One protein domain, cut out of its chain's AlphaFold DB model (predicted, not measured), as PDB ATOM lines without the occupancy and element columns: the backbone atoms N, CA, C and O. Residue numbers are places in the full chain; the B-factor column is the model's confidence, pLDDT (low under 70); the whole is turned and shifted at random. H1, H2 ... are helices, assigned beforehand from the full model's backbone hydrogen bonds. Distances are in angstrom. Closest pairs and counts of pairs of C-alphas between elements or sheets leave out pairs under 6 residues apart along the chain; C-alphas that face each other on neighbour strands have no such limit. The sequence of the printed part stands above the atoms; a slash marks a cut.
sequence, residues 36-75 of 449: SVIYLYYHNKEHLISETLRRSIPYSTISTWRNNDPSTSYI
ATOM      1  N   SER A  36     -52.253  19.717   0.630       77.25
ATOM      2  CA  SER A  36     -51.807  18.674   1.558       77.25
ATOM      3  C   SER A  36     -50.989  17.591   0.851       77.25
ATOM      4  O   SER A  36     -50.017  17.086   1.405       77.25
ATOM      5  N   VAL A  37     -51.330  17.257  -0.400       80.69
ATOM      6  CA  VAL A  37     -50.579  16.284  -1.217       80.69
ATOM      7  C   VAL A  37     -49.197  16.835  -1.551       80.69
ATOM      8  O   VAL A  37     -48.200  16.131  -1.422       80.69
ATOM      9  N   ILE A  38     -49.136  18.115  -1.922       82.12
ATOM     10  CA  ILE A  38     -47.885  18.821  -2.220       82.12
ATOM     11  C   ILE A  38     -46.982  18.844  -0.978       82.12
ATOM     12  O   ILE A  38     -45.799  18.526  -1.070       82.12
ATOM     13  N   TYR A  39     -47.558  19.150   0.190       78.31
ATOM     14  CA  TYR A  39     -46.846  19.164   1.468       78.31
ATOM     15  C   TYR A  39     -46.253  17.797   1.840       78.31
ATOM     16  O   TYR A  39     -45.091  17.714   2.235       78.31
ATOM     17  N   LEU A  40     -47.016  16.713   1.664       81.19
ATOM     18  CA  LEU A  40     -46.542  15.354   1.940       81.19
ATOM     19  C   LEU A  40     -45.357  14.958   1.051       81.19
ATOM     20  O   LEU A  40     -44.417  14.345   1.547       81.19
ATOM     21  N   TYR A  41     -45.364  15.328  -0.234       83.25
ATOM     22  CA  TYR A  41     -44.225  15.075  -1.127       83.25
ATOM     23  C   TYR A  41     -42.998  15.920  -0.780       83.25
ATOM     24  O   TYR A  41     -41.883  15.423  -0.902       83.25
ATOM     25  N   TYR A  42     -43.193  17.161  -0.329       78.94
ATOM     26  CA  TYR A  42     -42.107  18.023   0.138       78.94
ATOM     27  C   TYR A  42     -41.399  17.437   1.373       78.94
ATOM     28  O   TYR A  42     -40.175  17.391   1.425       78.94
ATOM     29  N   HIS A  43     -42.159  16.897   2.332       76.50
ATOM     30  CA  HIS A  43     -41.607  16.254   3.532       76.50
ATOM     31  C   HIS A  43     -41.204  14.780   3.346       76.50
ATOM     32  O   HIS A  43     -40.893  14.114   4.332       76.50
ATOM     33  N   ASN A  44     -41.200  14.247   2.117       79.25
ATOM     34  CA  ASN A  44     -40.931  12.827   1.822       79.25
ATOM     35  C   ASN A  44     -41.861  11.836   2.569       79.25
ATOM     36  O   ASN A  44     -41.471  10.720   2.922       79.25
ATOM     37  N   LYS A  45     -43.109  12.246   2.830       78.50
ATOM     38  CA  LYS A  45     -44.158  11.452   3.498       78.50
ATOM     39  C   LYS A  45     -45.218  10.939   2.519       78.50
ATOM     40  O   LYS A  45     -46.367  10.697   2.893       78.50
ATOM     41  N   GLU A  46     -44.863  10.728   1.252       81.38
ATOM     42  CA  GLU A  46     -45.801  10.277   0.217       81.38
ATOM     43  C   GLU A  46     -46.402   8.888   0.486       81.38
ATOM     44  O   GLU A  46     -47.442   8.551  -0.073       81.38
ATOM     45  N   HIS A  47     -45.799   8.084   1.365       80.00
ATOM     46  CA  HIS A  47     -46.322   6.776   1.767       80.00
ATOM     47  C   HIS A  47     -47.702   6.859   2.454       80.00
ATOM     48  O   HIS A  47     -48.450   5.879   2.444       80.00
ATOM     49  N   LEU A  48     -48.073   8.031   2.987       78.44
ATOM     50  CA  LEU A  48     -49.404   8.309   3.541       78.44
ATOM     51  C   LEU A  48     -50.475   8.499   2.450       78.44
ATOM     52  O   LEU A  48     -51.671   8.456   2.740       78.44
ATOM     53  N   ILE A  49     -50.064   8.677   1.192       82.56
ATOM     54  CA  ILE A  49     -50.950   8.848   0.038       82.56
ATOM     55  C   ILE A  49     -51.281   7.481  -0.572       82.56
ATOM     56  O   ILE A  49     -50.419   6.602  -0.711       82.56
ATOM     57  N   SER A  50     -52.536   7.307  -1.000       81.00
ATOM     58  CA  SER A  50     -52.982   6.084  -1.670       81.00
ATOM     59  C   SER A  50     -52.118   5.757  -2.894       81.00
ATOM     60  O   SER A  50     -51.753   6.621  -3.690       81.00
ATOM     61  N   GLU A  51     -51.807   4.473  -3.064       80.81
ATOM     62  CA  GLU A  51     -50.995   3.976  -4.183       80.81
ATOM     63  C   GLU A  51     -51.597   4.356  -5.550       80.81
ATOM     64  O   GLU A  51     -50.869   4.646  -6.497       80.81
ATOM     65  N   THR A  52     -52.928   4.411  -5.652       85.06
ATOM     66  CA  THR A  52     -53.642   4.801  -6.875       85.06
ATOM     67  C   THR A  52     -53.417   6.266  -7.238       85.06
ATOM     68  O   THR A  52     -53.164   6.563  -8.403       85.06
ATOM     69  N   LEU A  53     -53.455   7.171  -6.252       84.62
ATOM     70  CA  LEU A  53     -53.178   8.591  -6.466       84.62
ATOM     71  C   LEU A  53     -51.688   8.828  -6.732       84.62
ATOM     72  O   LEU A  53     -51.345   9.626  -7.594       84.62
ATOM     73  N   ARG A  54     -50.786   8.100  -6.063       85.12
ATOM     74  CA  ARG A  54     -49.345   8.205  -6.344       85.12
ATOM     75  C   ARG A  54     -49.007   7.851  -7.792       85.12
ATOM     76  O   ARG A  54     -48.219   8.551  -8.415       85.12
ATOM     77  N   ARG A  55     -49.644   6.815  -8.348       84.56
ATOM     78  CA  ARG A  55     -49.437   6.387  -9.744       84.56
ATOM     79  C   ARG A  55     -50.019   7.344 -10.785       84.56
ATOM     80  O   ARG A  55     -49.574   7.307 -11.927       84.56
ATOM     81  N   SER A  56     -51.002   8.171 -10.428       85.50
ATOM     82  CA  SER A  56     -51.622   9.116 -11.363       85.50
ATOM     83  C   SER A  56     -50.894  10.461 -11.455       85.50
ATOM     84  O   SER A  56     -51.217  11.266 -12.330       85.50
ATOM     85  N   ILE A  57     -49.914  10.723 -10.583       85.56
ATOM     86  CA  ILE A  57     -49.159  11.980 -10.568       85.56
ATOM     87  C   ILE A  57     -47.907  11.841 -11.458       85.56
ATOM     88  O   ILE A  57     -47.080  10.961 -11.216       85.56
ATOM     89  N   PRO A  58     -47.716  12.711 -12.471       87.06
ATOM     90  CA  PRO A  58     -46.519  12.691 -13.309       87.06
ATOM     91  C   PRO A  58     -45.232  12.955 -12.515       87.06
ATOM     92  O   PRO A  58     -45.194  13.835 -11.654       87.06
ATOM     93  N   TYR A  59     -44.142  12.271 -12.875       83.62
ATOM     94  CA  TYR A  59     -42.831  12.427 -12.228       83.62
ATOM     95  C   TYR A  59     -42.326  13.878 -12.225       83.62
ATOM     96  O   TYR A  59     -41.828  14.358 -11.208       83.62
ATOM     97  N   SER A  60     -42.515  14.603 -13.333       82.25
ATOM     98  CA  SER A  60     -42.140  16.019 -13.443       82.25
ATOM     99  C   SER A  60     -42.815  16.877 -12.372       82.25
ATOM    100  O   SER A  60     -42.183  17.757 -11.803       82.25
ATOM    101  N   THR A  61     -44.079  16.584 -12.058       83.38
ATOM    102  CA  THR A  61     -44.867  17.298 -11.049       83.38
ATOM    103  C   THR A  61     -44.364  16.999  -9.633       83.38
ATOM    104  O   THR A  61     -44.208  17.918  -8.834       83.38
ATOM    105  N   ILE A  62     -44.041  15.733  -9.340       83.38
ATOM    106  CA  ILE A  62     -43.451  15.313  -8.056       83.38
ATOM    107  C   ILE A  62     -42.092  15.988  -7.839       83.38
ATOM    108  O   ILE A  62     -41.819  16.494  -6.751       83.38
ATOM    109  N   SER A  63     -41.251  16.025  -8.880       83.44
ATOM    110  CA  SER A  63     -39.939  16.674  -8.821       83.44
ATOM    111  C   SER A  63     -40.055  18.169  -8.524       83.44
ATOM    112  O   SER A  63     -39.260  18.684  -7.743       83.44
ATOM    113  N   THR A  64     -41.040  18.864  -9.103       82.69
ATOM    114  CA  THR A  64     -41.296  20.277  -8.789       82.69
ATOM    115  C   THR A  64     -41.672  20.465  -7.318       82.69
ATOM    116  O   THR A  64     -41.150  21.359  -6.666       82.69
ATOM    117  N   TRP A  65     -42.547  19.621  -6.764       85.06
ATOM    118  CA  TRP A  65     -42.998  19.764  -5.373       85.06
ATOM    119  C   TRP A  65     -41.912  19.496  -4.335       85.06
ATOM    120  O   TRP A  65     -41.897  20.156  -3.303       85.06
ATOM    121  N   ARG A  66     -40.997  18.563  -4.613       82.06
ATOM    122  CA  ARG A  66     -39.864  18.258  -3.725       82.06
ATOM    123  C   ARG A  66     -38.820  19.374  -3.669       82.06
ATOM    124  O   ARG A  66     -38.164  19.525  -2.648       82.06
ATOM    125  N   ASN A  67     -38.679  20.140  -4.752       79.69
ATOM    126  CA  ASN A  67     -37.611  21.131  -4.906       79.69
ATOM    127  C   ASN A  67     -38.073  22.585  -4.695       79.69
ATOM    128  O   ASN A  67     -37.238  23.486  -4.685       79.69
ATOM    129  N   ASN A  68     -39.378  22.837  -4.561       75.81
ATOM    130  CA  ASN A  68     -39.909  24.185  -4.363       75.81
ATOM    131  C   ASN A  68     -39.826  24.614  -2.892       75.81
ATOM    132  O   ASN A  68     -40.328  23.907  -2.021       75.81
ATOM    133  N   ASP A  69     -39.293  25.815  -2.642       67.88
ATOM    134  CA  ASP A  69     -39.308  26.441  -1.317       67.88
ATOM    135  C   ASP A  69     -40.741  26.898  -0.956       67.88
ATOM    136  O   ASP A  69     -41.349  27.713  -1.669       67.88
ATOM    137  N   PRO A  70     -41.331  26.369   0.130       65.25
ATOM    138  CA  PRO A  70     -42.667  26.742   0.565       65.25
ATOM    139  C   PRO A  70     -42.814  28.200   1.004       65.25
ATOM    140  O   PRO A  70     -43.911  28.746   0.866       65.25
ATOM    141  N   SER A  71     -41.743  28.807   1.528       61.19
ATOM    142  CA  SER A  71     -41.752  30.159   2.101       61.19
ATOM    143  C   SER A  71     -41.930  31.243   1.035       61.19
ATOM    144  O   SER A  71     -42.579  32.258   1.276       61.19
ATOM    145  N   THR A  72     -41.436  30.987  -0.178       63.25
ATOM    146  CA  THR A  72     -41.570  31.878  -1.337       63.25
ATOM    147  C   THR A  72     -42.807  31.577  -2.181       63.25
ATOM    148  O   THR A  72     -43.235  32.414  -2.972       63.25
ATOM    149  N   SER A  73     -43.373  30.374  -2.047       66.75
ATOM    150  CA  SER A  73     -44.413  29.864  -2.950       66.75
ATOM    151  C   SER A  73     -45.838  29.960  -2.388       66.75
ATOM    152  O   SER A  73     -46.793  29.880  -3.162       66.75
ATOM    153  N   TYR A  74     -46.011  30.108  -1.066       69.56
ATOM    154  CA  TYR A  74     -47.327  30.086  -0.414       69.56
ATOM    155  C   TYR A  74     -47.451  31.116   0.721       69.56
ATOM    156  O   TYR A  74     -46.674  31.109   1.671       69.56
ATOM    157  N   ILE A  75     -48.498  31.944   0.675       71.75
ATOM    158  CA  ILE A  75     -48.870  32.859   1.768       71.75
ATOM    159  C   ILE A  75     -49.524  32.047   2.902       71.75
ATOM    160  O   ILE A  75     -50.393  31.217   2.639       71.75
TER     161      ILE A  75
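What this domain is: This is residues 36 to 75 of the 449 residues of the protein "Transposase" of Cytophaga hutchinsonii (strain ATCC 33406 / DSM 1761 / CIP 103989 / NBRC 15051 / NCIMB 9469 / D465) (UniProt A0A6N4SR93). Four short helices sit along an elongated, winding piece of chain: H1 and H3 meet nearly at right angles in the middle, H2 lies toward one end of the long axis and H4 toward the other. Of the helices, H1 and H3 alone touch one another; the chain loops out from H1 to H2, turns back into H3 and goes on to H4, and residues 55 to 60 stand free. The printed part has 40 residues with four named helices, in the order H1, H2, H3, H4, and no named strand, and its class is all helix. It is only just compact, close to loose, with a radius of gyration of the C-alphas of 10.3 A, and its C-alphas span 30 by 19 by 15 A.

Where its parts are: Find C-alpha 36 at (-51.807, 18.674, 1.558), where H1 begins; it takes in residues 36 to 42 and is 9.8 A long from first to last C-alpha. Go on past residues 43 to 50 to H2, residues 51 to 56, 8.9 A long. H3, residues 59 to 67, is the longest helix at 12.5 A; look for its first C-alpha, that of Tyr 59, at (-42.831, 12.427, -12.228). The last helix, H4, holds residues 70 to 73 and is 5.0 A long, ending at C-alpha 73 at (-44.413, 29.864, -2.950).

How they stand to each other: Look first at Tyr 42 and Arg 66, whose C-alphas, 4.5 A apart, are the closest of H1 and H3. These two helices touch, with 8 pairs of C-alphas within 8 A. Their lines are about perpendicular, at 76 degrees, and their centres are 10.2 A apart. H2 is apart from H1, H3 and H4. H4 is apart from H1 and H3 as well. In H1, H2 and H3 you will find every backbone O i to N i+4 pair within hydrogen-bond range; H4, with four residues, is too short for such a pair, and its one O i to N i+3 pair is within range.

The domain as a whole: The two C-alphas farthest apart are those of Thr 52 in H2 and Thr 72 in H4, 30.2 A. From the C-alpha of Ser 36 to that of Ile 75, the first and last printed, it is 14.5 A. The printed part has no cut. The link from H1 to H2, 8 residues, is short, and the links from H2 to H3 and from H3 to H4, 2 residues each, are tight. Mean pLDDT of the printed part is 79.1; look to residues 69 to 74 for the model's low confidence, under 70, with a mean of 64 in H4.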